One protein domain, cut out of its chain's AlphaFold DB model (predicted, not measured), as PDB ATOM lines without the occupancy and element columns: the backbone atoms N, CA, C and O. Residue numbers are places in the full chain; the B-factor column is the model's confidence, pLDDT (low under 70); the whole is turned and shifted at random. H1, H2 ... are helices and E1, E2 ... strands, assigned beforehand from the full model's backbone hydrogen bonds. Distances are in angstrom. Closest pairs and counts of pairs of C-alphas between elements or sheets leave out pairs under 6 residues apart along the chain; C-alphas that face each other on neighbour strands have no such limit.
ATOM      1  N   ASP A  87      64.822  78.546  28.471       93.50
ATOM      2  CA  ASP A  87      64.081  79.433  29.361       93.50
ATOM      3  C   ASP A  87      63.597  80.668  28.595       93.50
ATOM      4  O   ASP A  87      64.344  81.289  27.829       93.50
ATOM      5  N   VAL A  88      62.346  81.047  28.837       93.94
ATOM      6  CA  VAL A  88      61.708  82.235  28.275       93.94
ATOM      7  C   VAL A  88      61.012  83.036  29.355       93.94
ATOM      8  O   VAL A  88      60.517  82.515  30.355       93.94
ATOM      9  N   LYS A  89      60.964  84.341  29.129       94.19
ATOM     10  CA  LYS A  89      60.359  85.316  30.019       94.19
ATOM     11  C   LYS A  89      59.283  86.090  29.275       94.19
ATOM     12  O   LYS A  89      59.570  86.788  28.298       94.19
ATOM     13  N   LEU A  90      58.059  85.991  29.777       94.00
ATOM     14  CA  LEU A  90      56.882  86.689  29.284       94.00
ATOM     15  C   LEU A  90      56.611  87.890  30.191       94.00
ATOM     16  O   LEU A  90      56.309  87.739  31.376       94.00
ATOM     17  N   ASN A  91      56.717  89.095  29.633       92.44
ATOM     18  CA  ASN A  91      56.364  90.331  30.331       92.44
ATOM     19  C   ASN A  91      55.015  90.824  29.828       92.44
ATOM     20  O   ASN A  91      54.806  90.905  28.621       92.44
ATOM     21  N   THR A  92      54.128  91.187  30.747       91.31
ATOM     22  CA  THR A  92      52.802  91.730  30.439       91.31
ATOM     23  C   THR A  92      52.783  93.252  30.565       91.31
ATOM     24  O   THR A  92      53.480  93.834  31.400       91.31
ATOM     25  N   LYS A  93      51.903  93.905  29.800       89.00
ATOM     26  CA  LYS A  93      51.492  95.306  29.981       89.00
ATOM     27  C   LYS A  93      51.024  95.610  31.409       89.00
ATOM     28  O   LYS A  93      51.099  96.766  31.825       89.00
ATOM     29  N   ALA A  94      50.535  94.612  32.157       85.19
ATOM     30  CA  ALA A  94      50.201  94.782  33.575       85.19
ATOM     31  C   ALA A  94      51.388  95.293  34.405       85.19
ATOM     32  O   ALA A  94      51.191  95.878  35.470       85.19
ATOM     33  N   GLY A  95      52.612  95.092  33.905       82.94
ATOM     34  CA  GLY A  95      53.833  95.267  34.670       82.94
ATOM     35  C   GLY A  95      53.959  94.181  35.733       82.94
ATOM     36  O   GLY A  95      53.315  93.141  35.651       82.94
ATOM     37  N   GLY A  96      54.791  94.429  36.740       86.69
ATOM     38  CA  GLY A  96      54.963  93.511  37.864       86.69
ATOM     39  C   GLY A  96      55.904  92.346  37.564       86.69
ATOM     40  O   GLY A  96      56.936  92.520  36.912       86.69
ATOM     41  N   GLU A  97      55.582  91.178  38.114       88.88
ATOM     42  CA  GLU A  97      56.390  89.974  37.963       88.88
ATOM     43  C   GLU A  97      56.183  89.357  36.580       88.88
ATOM     44  O   GLU A  97      55.058  89.076  36.163       88.88
ATOM     45  N   ALA A  98      57.290  89.108  35.885       91.19
ATOM     46  CA  ALA A  98      57.259  88.340  34.655       91.19
ATOM     47  C   ALA A  98      56.879  86.880  34.930       91.19
ATOM     48  O   ALA A  98      57.070  86.367  36.036       91.19
ATOM     49  N   LEU A  99      56.348  86.231  33.899       93.50
ATOM     50  CA  LEU A  99      56.097  84.801  33.883       93.50
ATOM     51  C   LEU A  99      57.283  84.103  33.211       93.50
ATOM     52  O   LEU A  99      57.622  84.423  32.070       93.50
ATOM     53  N   HIS A 100      57.903  83.160  33.907       94.81
ATOM     54  CA  HIS A 100      59.032  82.384  33.406       94.81
ATOM     55  C   HIS A 100      58.532  81.008  32.991       94.81
ATOM     56  O   HIS A 100      57.912  80.307  33.784       94.81
ATOM     57  N   LEU A 101      58.785  80.616  31.752       95.06
ATOM     58  CA  LEU A 101      58.392  79.323  31.199       95.06
ATOM     59  C   LEU A 101      59.583  78.721  30.460       95.06
ATOM     60  O   LEU A 101      60.609  79.375  30.280       95.06
ATOM     61  N   LYS A 102      59.437  77.482  30.007       94.56
ATOM     62  CA  LYS A 102      60.329  76.899  29.006       94.56
ATOM     63  C   LYS A 102      59.640  76.885  27.652       94.56
ATOM     64  O   LYS A 102      58.435  76.658  27.587       94.56
ATOM     65  N   GLU A 103      60.400  77.072  26.588       94.00
ATOM     66  CA  GLU A 103      59.923  76.989  25.210       94.00
ATOM     67  C   GLU A 103      60.718  75.928  24.439       94.00
ATOM     68  O   GLU A 103      61.944  75.846  24.566       94.00
ATOM     69  N   ASP A 104      60.035  75.088  23.659       93.38
ATOM     70  CA  ASP A 104      60.697  74.167  22.727       93.38
ATOM     71  C   ASP A 104      60.974  74.816  21.360       93.38
ATOM     72  O   ASP A 104      60.551  75.929  21.060       93.38
ATOM     73  N   SER A 105      61.681  74.108  20.480       90.81
ATOM     74  CA  SER A 105      62.007  74.617  19.139       90.81
ATOM     75  C   SER A 105      60.788  74.862  18.234       90.81
ATOM     76  O   SER A 105      60.927  75.474  17.171       90.81
ATOM     77  N   GLN A 106      59.605  74.375  18.617       92.06
ATOM     78  CA  GLN A 106      58.352  74.529  17.881       92.06
ATOM     79  C   GLN A 106      57.502  75.693  18.414       92.06
ATOM     80  O   GLN A 106      56.494  76.032  17.790       92.06
ATOM     81  N   GLY A 107      57.919  76.304  19.525       93.56
ATOM     82  CA  GLY A 107      57.225  77.386  20.210       93.56
ATOM     83  C   GLY A 107      56.260  76.921  21.299       93.56
ATOM     84  O   GLY A 107      55.486  77.725  21.812       93.56
ATOM     85  N   ASN A 108      56.243  75.634  21.659       96.06
ATOM     86  CA  ASN A 108      55.382  75.151  22.734       96.06
ATOM     87  C   ASN A 108      55.931  75.614  24.086       96.06
ATOM     88  O   ASN A 108      57.120  75.474  24.363       96.06
ATOM     89  N   LEU A 109      55.043  76.122  24.938       95.38
ATOM     90  CA  LEU A 109      55.362  76.644  26.260       95.38
ATOM     91  C   LEU A 109      55.083  75.610  27.346       95.38
ATOM     92  O   LEU A 109      54.012  74.995  27.362       95.38
ATOM     93  N   TYR A 110      56.005  75.503  28.297       95.31
ATOM     94  CA  TYR A 110      55.963  74.562  29.411       95.31
ATOM     95  C   TYR A 110      56.193  75.265  30.748       95.31
ATOM     96  O   TYR A 110      57.045  76.150  30.852       95.31
ATOM     97  N   ASN A 111      55.446  74.862  31.774       94.25
ATOM     98  CA  ASN A 111      55.627  75.371  33.136       94.25
ATOM     99  C   ASN A 111      56.735  74.629  33.907       94.25
ATOM    100  O   ASN A 111      57.391  73.732  33.374       94.25
ATOM    101  N   GLY A 112      56.973  75.015  35.161       91.06
ATOM    102  CA  GLY A 112      57.960  74.386  36.051       91.06
ATOM    103  C   GLY A 112      57.710  72.898  36.318       91.06
ATOM    104  O   GLY A 112      58.648  72.166  36.636       91.06
ATOM    105  N   SER A 113      56.472  72.447  36.130       91.62
ATOM    106  CA  SER A 113      56.055  71.043  36.177       91.62
ATOM    107  C   SER A 113      56.146  70.315  34.820       91.62
ATOM    108  O   SER A 113      55.629  69.206  34.695       91.62
ATOM    109  N   ASP A 114      56.763  70.934  33.807       90.94
ATOM    110  CA  ASP A 114      56.915  70.443  32.429       90.94
ATOM    111  C   ASP A 114      55.578  70.134  31.712       90.94
ATOM    112  O   ASP A 114      55.527  69.377  30.739       90.94
ATOM    113  N   ASN A 115      54.472  70.751  32.146       94.00
ATOM    114  CA  ASN A 115      53.184  70.653  31.455       94.00
ATOM    115  C   ASN A 115      53.089  71.704  30.355       94.00
ATOM    116  O   ASN A 115      53.448  72.860  30.573       94.00
ATOM    117  N   SER A 116      52.524  71.330  29.203       94.44
ATOM    118  CA  SER A 116      52.255  72.291  28.134       94.44
ATOM    119  C   SER A 116      51.147  73.262  28.549       94.44
ATOM    120  O   SER A 116      49.995  72.877  28.775       94.44
ATOM    121  N   VAL A 117      51.502  74.539  28.630       96.19
ATOM    122  CA  VAL A 117      50.608  75.624  29.052       96.19
ATOM    123  C   VAL A 117      50.210  76.541  27.907       96.19
ATOM    124  O   VAL A 117      49.274  77.322  28.059       96.19
ATOM    125  N   GLY A 118      50.856  76.429  26.750       95.75
ATOM    126  CA  GLY A 118      50.518  77.244  25.595       95.75
ATOM    127  C   GLY A 118      51.511  77.123  24.452       95.75
ATOM    128  O   GLY A 118      52.285  76.174  24.380       95.75
ATOM    129  N   VAL A 119      51.476  78.113  23.568       96.00
ATOM    130  CA  VAL A 119      52.340  78.224  22.394       96.00
ATOM    131  C   VAL A 119      52.640  79.691  22.086       96.00
ATOM    132  O   VAL A 119      51.773  80.554  22.258       96.00
ATOM    133  N   VAL A 120      53.847  79.972  21.609       94.62
ATOM    134  CA  VAL A 120      54.230  81.231  20.967       94.62
ATOM    135  C   VAL A 120      54.306  80.986  19.468       94.62
ATOM    136  O   VAL A 120      54.950  80.047  19.002       94.62
ATOM    137  N   ASP A 121      53.606  81.803  18.686       92.38
ATOM    138  CA  ASP A 121      53.703  81.713  17.233       92.38
ATOM    139  C   ASP A 121      54.938  82.454  16.690       92.38
ATOM    140  O   ASP A 121      55.614  83.217  17.379       92.38
ATOM    141  N   LYS A 122      55.212  82.280  15.394       88.19
ATOM    142  CA  LYS A 122      56.339  82.944  14.715       88.19
ATOM    143  C   LYS A 122      56.248  84.478  14.699       88.19
ATOM    144  O   LYS A 122      57.235  85.132  14.375       88.19
ATOM    145  N   ASN A 123      55.080  85.044  14.999       86.38
ATOM    146  CA  ASN A 123      54.844  86.484  15.071       86.38
ATOM    147  C   ASN A 123      54.958  87.012  16.514       86.38
ATOM    148  O   ASN A 123      54.719  88.195  16.743       86.38
ATOM    149  N   GLY A 124      55.291  86.154  17.487       86.38
ATOM    150  CA  GLY A 124      55.368  86.505  18.904       86.38
ATOM    151  C   GLY A 124      54.009  86.573  19.608       86.38
ATOM    152  O   GLY A 124      53.935  87.057  20.735       86.38
ATOM    153  N   LYS A 125      52.925  86.106  18.975       92.31
ATOM    154  CA  LYS A 125      51.612  85.984  19.618       92.31
ATOM    155  C   LYS A 125      51.645  84.804  20.580       92.31
ATOM    156  O   LYS A 125      51.896  83.669  20.174       92.31
ATOM    157  N   VAL A 126      51.301  85.060  21.835       95.25
ATOM    158  CA  VAL A 126      51.214  84.023  22.866       95.25
ATOM    159  C   VAL A 126      49.786  83.498  22.925       95.25
ATOM    160  O   VAL A 126      48.828  84.266  22.929       95.25
ATOM    161  N   THR A 127      49.618  82.182  22.968       96.00
ATOM    162  CA  THR A 127      48.324  81.538  23.197       96.00
ATOM    163  C   THR A 127      48.454  80.573  24.359       96.00
ATOM    164  O   THR A 127      49.177  79.590  24.253       96.00
ATOM    165  N   LEU A 128      47.764  80.842  25.463       96.12
ATOM    166  CA  LEU A 128      47.741  79.965  26.628       96.12
ATOM    167  C   LEU A 128      46.505  79.065  26.611       96.12
ATOM    168  O   LEU A 128      45.405  79.482  26.237       96.12
ATOM    169  N   ASN A 129      46.698  77.821  27.033       95.62
ATOM    170  CA  ASN A 129      45.653  76.814  27.137       95.62
ATOM    171  C   ASN A 129      44.622  77.233  28.192       95.62
ATOM    172  O   ASN A 129      44.976  77.791  29.228       95.62
ATOM    173  N   ALA A 130      43.349  76.885  27.991       90.12
ATOM    174  CA  ALA A 130      42.284  77.188  28.958       90.12
ATOM    175  C   ALA A 130      42.567  76.670  30.390       90.12
ATOM    176  O   ALA A 130      42.045  77.212  31.364       90.12
ATOM    177  N   GLY A 131      43.382  75.614  30.521       90.50
ATOM    178  CA  GLY A 131      43.790  75.028  31.802       90.50
ATOM    179  C   GLY A 131      44.964  75.725  32.504       90.50
ATOM    180  O   GLY A 131      45.189  75.462  33.684       90.50
ATOM    181  N   ALA A 132      45.681  76.630  31.828       91.94
ATOM    182  CA  ALA A 132      46.856  77.343  32.348       91.94
ATOM    183  C   ALA A 132      46.461  78.519  33.267       91.94
ATOM    184  O   ALA A 132      46.850  79.667  33.073       91.94
ATOM    185  N   THR A 133      45.587  78.256  34.240       92.12
ATOM    186  CA  THR A 133      44.913  79.288  35.050       92.12
ATOM    187  C   THR A 133      45.869  80.189  35.832       92.12
ATOM    188  O   THR A 133      45.615  81.386  35.931       92.12
ATOM    189  N   LYS A 134      46.977  79.646  36.348       93.12
ATOM    190  CA  LYS A 134      47.958  80.413  37.133       93.12
ATOM    191  C   LYS A 134      48.807  81.315  36.244       93.12
ATOM    192  O   LYS A 134      49.075  82.461  36.586       93.12
ATOM    193  N   GLU A 135      49.207  80.793  35.091       93.88
ATOM    194  CA  GLU A 135      49.951  81.512  34.066       93.88
ATOM    195  C   GLU A 135      49.103  82.662  33.505       93.88
ATOM    196  O   GLU A 135      49.588  83.784  33.368       93.88
ATOM    197  N   LEU A 136      47.814  82.405  33.264       92.56
ATOM    198  CA  LEU A 136      46.840  83.419  32.859       92.56
ATOM    199  C   LEU A 136      46.697  84.524  33.900       92.56
ATOM    200  O   LEU A 136      46.875  85.694  33.571       92.56
ATOM    201  N   GLU A 137      46.440  84.159  35.156       92.19
ATOM    202  CA  GLU A 137      46.326  85.125  36.249       92.19
ATOM    203  C   GLU A 137      47.605  85.959  36.373       92.19
ATOM    204  O   GLU A 137      47.539  87.181  36.522       92.19
ATOM    205  N   ARG A 138      48.783  85.335  36.238       92.38
ATOM    206  CA  ARG A 138      50.067  86.043  36.257       92.38
ATOM    207  C   ARG A 138      50.165  87.085  35.141       92.38
ATOM    208  O   ARG A 138      50.589  88.203  35.420       92.38
ATOM    209  N   LEU A 139      49.760  86.760  33.914       91.69
ATOM    210  CA  LEU A 139      49.802  87.707  32.794       91.69
ATOM    211  C   LEU A 139      48.722  88.794  32.883       91.69
ATOM    212  O   LEU A 139      48.966  89.926  32.465       91.69
ATOM    213  N   GLU A 140      47.553  88.499  33.446       90.81
ATOM    214  CA  GLU A 140      46.471  89.479  33.619       90.81
ATOM    215  C   GLU A 140      46.766  90.490  34.735       90.81
ATOM    216  O   GLU A 140      46.420  91.671  34.621       90.81
ATOM    217  N   THR A 141      47.419  90.028  35.803       90.56
ATOM    218  CA  THR A 141      47.601  90.790  37.046       90.56
ATOM    219  C   THR A 141      49.026  91.286  37.272       90.56
ATOM    220  O   THR A 141      49.258  92.129  38.139       90.56
ATOM    221  N   GLY A 142      50.012  90.748  36.549       87.50
ATOM    222  CA  GLY A 142      51.424  91.004  36.838       87.50
ATOM    223  C   GLY A 142      51.869  90.463  38.201       87.50
ATOM    224  O   GLY A 142      52.805  90.986  38.803       87.50
ATOM    225  N   GLY A 143      51.144  89.481  38.750       85.62
ATOM    226  CA  GLY A 143      51.348  88.974  40.110       85.62
ATOM    227  C   GLY A 143      50.721  89.840  41.211       85.62
ATOM    228  O   GLY A 143      50.885  89.528  42.389       85.62
ATOM    229  N   ASN A 144      49.991  90.907  40.863       86.00
ATOM    230  CA  ASN A 144      49.295  91.760  41.824       86.00
ATOM    231  C   ASN A 144      47.767  91.594  41.714       86.00
ATOM    232  O   ASN A 144      47.177  92.131  40.778       86.00
ATOM    233  N   PRO A 145      47.082  90.986  42.702       84.56
ATOM    234  CA  PRO A 145      45.643  90.703  42.623       84.56
ATOM    235  C   PRO A 145      44.752  91.956  42.557       84.56
ATOM    236  O   PRO A 145      43.559  91.854  42.284       84.56
ATOM    237  N   PHE A 146      45.303  93.146  42.821       87.25
ATOM    238  CA  PHE A 146      44.586  94.420  42.716       87.25
ATOM    239  C   PHE A 146      44.711  95.078  41.334       87.25
ATOM    240  O   PHE A 146      44.110  96.127  41.100       87.25
ATOM    241  N   VAL A 147      45.495  94.493  40.427       85.25
ATOM    242  CA  VAL A 147      45.692  94.967  39.056       85.25
ATOM    243  C   VAL A 147      45.006  94.002  38.098       85.25
ATOM    244  O   VAL A 147      45.142  92.792  38.214       85.25
ATOM    245  N   ASN A 148      44.286  94.547  37.119       86.94
ATOM    246  CA  ASN A 148      43.848  93.803  35.946       86.94
ATOM    247  C   ASN A 148      44.174  94.642  34.711       86.94
ATOM    248  O   ASN A 148      43.603  95.717  34.501       86.94
ATOM    249  N   ALA A 149      45.121  94.170  33.906       84.19
ATOM    250  CA  ALA A 149      45.583  94.889  32.726       84.19
ATOM    251  C   ALA A 149      44.627  94.803  31.532       84.19
ATOM    252  O   ALA A 149      44.864  95.480  30.521       84.19
ATOM    253  N   ASN A 150      43.552  94.016  31.667       87.25
ATOM    254  CA  ASN A 150      42.585  93.690  30.624       87.25
ATOM    255  C   ASN A 150      43.319  93.310  29.334       87.25
ATOM    256  O   ASN A 150      43.147  93.954  28.298       87.25
ATOM    257  N   VAL A 151      44.234  92.350  29.467       88.75
ATOM    258  CA  VAL A 151      45.062  91.828  28.379       88.75
ATOM    259  C   VAL A 151      44.542  90.479  27.934       88.75
ATOM    260  O   VAL A 151      44.017  89.703  28.730       88.75
ATOM    261  N   GLY A 152      44.754  90.193  26.660       89.56
ATOM    262  CA  GLY A 152      44.381  88.931  26.066       89.56
ATOM    263  C   GLY A 152      42.889  88.835  25.766       89.56
ATOM    264  O   GLY A 152      42.031  89.520  26.328       89.56
ATOM    265  N   LYS A 153      42.569  87.957  24.824       93.19
ATOM    266  CA  LYS A 153      41.203  87.680  24.384       93.19
ATOM    267  C   LYS A 153      40.951  86.184  24.397       93.19
ATOM    268  O   LYS A 153      41.824  85.394  24.044       93.19
ATOM    269  N   ARG A 154      39.728  85.790  24.744       92.44
ATOM    270  CA  ARG A 154      39.324  84.387  24.670       92.44
ATOM    271  C   ARG A 154      39.192  83.970  23.203       92.44
ATOM    272  O   ARG A 154      38.373  84.516  22.467       92.44
ATOM    273  N   GLY A 155      40.028  83.026  22.799       88.75
ATOM    274  CA  GLY A 155      40.051  82.391  21.490       88.75
ATOM    275  C   GLY A 155      39.259  81.083  21.449       88.75
ATOM    276  O   GLY A 155      38.454  80.764  22.333       88.75
ATOM    277  N   ALA A 156      39.487  80.314  20.385       85.44
ATOM    278  CA  ALA A 156      38.852  79.014  20.186       85.44
ATOM    279  C   ALA A 156      39.227  78.020  21.301       85.44
ATOM    280  O   ALA A 156      40.323  78.065  21.856       85.44
ATOM    281  N   GLY A 157      38.300  77.124  21.652       86.62
ATOM    282  CA  GLY A 157      38.534  76.107  22.687       86.62
ATOM    283  C   GLY A 157      38.712  76.659  24.108       86.62
ATOM    284  O   GLY A 157      39.071  75.905  25.005       86.62
ATOM    285  N   GLY A 158      38.461  77.955  24.334       89.56
ATOM    286  CA  GLY A 158      38.657  78.603  25.633       89.56
ATOM    287  C   GLY A 158      40.096  79.042  25.906       89.56
ATOM    288  O   GLY A 158      40.357  79.567  26.987       89.56
ATOM    289  N   ASN A 159      41.000  78.863  24.941       93.62
ATOM    290  CA  ASN A 159      42.368  79.362  25.017       93.62
ATOM    291  C   ASN A 159      42.372  80.889  25.093       93.62
ATOM    292  O   ASN A 159      41.455  81.549  24.604       93.62
ATOM    293  N   MET A 160      43.407  81.458  25.689       95.00
ATOM    294  CA  MET A 160      43.585  82.904  25.765       95.00
ATOM    295  C   MET A 160      44.707  83.320  24.838       95.00
ATOM    296  O   MET A 160      45.789  82.745  24.856       95.00
ATOM    297  N   GLU A 161      44.434  84.317  24.016       94.88
ATOM    298  CA  GLU A 161      45.349  84.823  23.010       94.88
ATOM    299  C   GLU A 161      45.824  86.216  23.396       94.88
ATOM    300  O   GLU A 161      44.996  87.100  23.599       94.88
ATOM    301  N   PHE A 162      47.133  86.424  23.416       94.62
ATOM    302  CA  PHE A 162      47.777  87.696  23.709       94.62
ATOM    303  C   PHE A 162      48.533  88.181  22.482       94.62
ATOM    304  O   PHE A 162      49.243  87.418  21.822       94.62
ATOM    305  N   THR A 163      48.378  89.459  22.176       91.88
ATOM    306  CA  THR A 163      49.165  90.128  21.139       91.88
ATOM    307  C   THR A 163      50.543  90.523  21.671       91.88
ATOM    308  O   THR A 163      50.733  90.656  22.880       91.88
ATOM    309  N   SER A 164      51.502  90.762  20.774       89.38
ATOM    310  CA  SER A 164      52.848  91.222  21.144       89.38
ATOM    311  C   SER A 164      52.859  92.593  21.835       89.38
ATOM    312  O   SER A 164      53.803  92.911  22.553       89.38
ATOM    313  N   ASP A 165      51.805  93.395  21.644       90.44
ATOM    314  CA  ASP A 165      51.610  94.679  22.331       90.44
ATOM    315  C   ASP A 165      51.174  94.502  23.798       90.44
ATOM    316  O   ASP A 165      51.308  95.414  24.615       90.44
ATOM    317  N   GLU A 166      50.626  93.335  24.142       92.31
ATOM    318  CA  GLU A 166      50.141  93.012  25.485       92.31
ATOM    319  C   GLU A 166      51.139  92.169  26.266       92.31
ATOM    320  O   GLU A 166      51.317  92.386  27.466       92.31
ATOM    321  N   VAL A 167      51.765  91.202  25.592       93.50
ATOM    322  CA  VAL A 167      52.747  90.290  26.169       93.50
ATOM    323  C   VAL A 167      53.951  90.203  25.248       93.50
ATOM    324  O   VAL A 167      53.843  89.793  24.096       93.50
ATOM    325  N   THR A 168      55.122  90.539  25.777       92.25
ATOM    326  CA  THR A 168      56.394  90.395  25.063       92.25
ATOM    327  C   THR A 168      57.117  89.145  25.539       92.25
ATOM    328  O   THR A 168      57.291  88.968  26.749       92.25
ATOM    329  N   VAL A 169      57.584  88.326  24.600       92.94
ATOM    330  CA  VAL A 169      58.429  87.158  24.870       92.94
ATOM    331  C   VAL A 169      59.894  87.555  24.713       92.94
ATOM    332  O   VAL A 169      60.272  88.229  23.755       92.94
ATOM    333  N   SER A 170      60.719  87.158  25.671       91.25
ATOM    334  CA  SER A 170      62.161  87.392  25.677       91.25
ATOM    335  C   SER A 170      62.886  86.138  26.146       91.25
ATOM    336  O   SER A 170      62.295  85.314  26.843       91.25
ATOM    337  N   VAL A 171      64.162  86.001  25.780       88.12
ATOM    338  CA  VAL A 171      65.010  84.925  26.308       88.12
ATOM    339  C   VAL A 171      65.071  85.063  27.830       88.12
ATOM    340  O   VAL A 171      65.285  86.164  28.343       88.12
ATOM    341  N   GLY A 172      64.817  83.966  28.538       79.56
ATOM    342  CA  GLY A 172      64.886  83.901  29.992       79.56
ATOM    343  C   GLY A 172      66.322  83.986  30.501       79.56
ATOM    344  O   GLY A 172      67.284  83.785  29.753       79.56
TER     345      GLY A 172
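This is residues 87 to 172 of the 180 residues of an uncharacterized protein of Burkholderia oklahomensis C6786 (UniProt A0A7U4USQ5). A single seven-stranded sheet curls like part of a barrel and folds back on itself, so that E6, E5, E4 and E3 face E1 and E7 across the hinge strand E2; one short helix, H1, caps one end and reaches both leaves. The printed part has 86 residues, fewer than half of them in named elements, which run E1 E2 E3 E4 E5 H1 E6 E7. The antiparallel sheet has the order E6 - E5 - E4 - E3 - E2 - E1 - E7, and the class is mixed, helices and strands. It is compact and rounded, with a radius of gyration of the C-alphas of 11.5 A and spans of 34 by 28 by 25 A.

Find C-alpha 87 at (64.081, 79.433, 29.361); from there E1, residues 87 to 92, runs 16.7 A. E2 is 99 to 103, E3 108 to 110, E4 116 to 120, E5 126 to 128 and E6 160 to 162. H1, 133 to 141, is 12.0 A long. E7, 167 to 171, runs 13.4 A to C-alpha 171 at (65.010, 84.925, 26.308).

E1 to E5 form a meander, each strand the antiparallel neighbour of the one before. Look at N 90 and O 99, 2.8 A apart, between E1 and E2. At edge strand E7, N 89 and O 170 of E1 and E7 are 2.8 A apart; at edge strand E6, N 128 and O 160 of E5 and E6 are 2.8 A apart. H1 is on the sheet, its height 8.1 A; its closest C-alphas with E1 are Leu 139 and Thr 92, 5.5 A. Every O i to N i+4 pair in H1 is within hydrogen-bond range.

The C-alphas of Ser 105 and Phe 146, the two farthest apart, are 35.4 A apart. The printed part has no cut, H1 to E6 is a long link of 18 residues, and no printed residue is under 70.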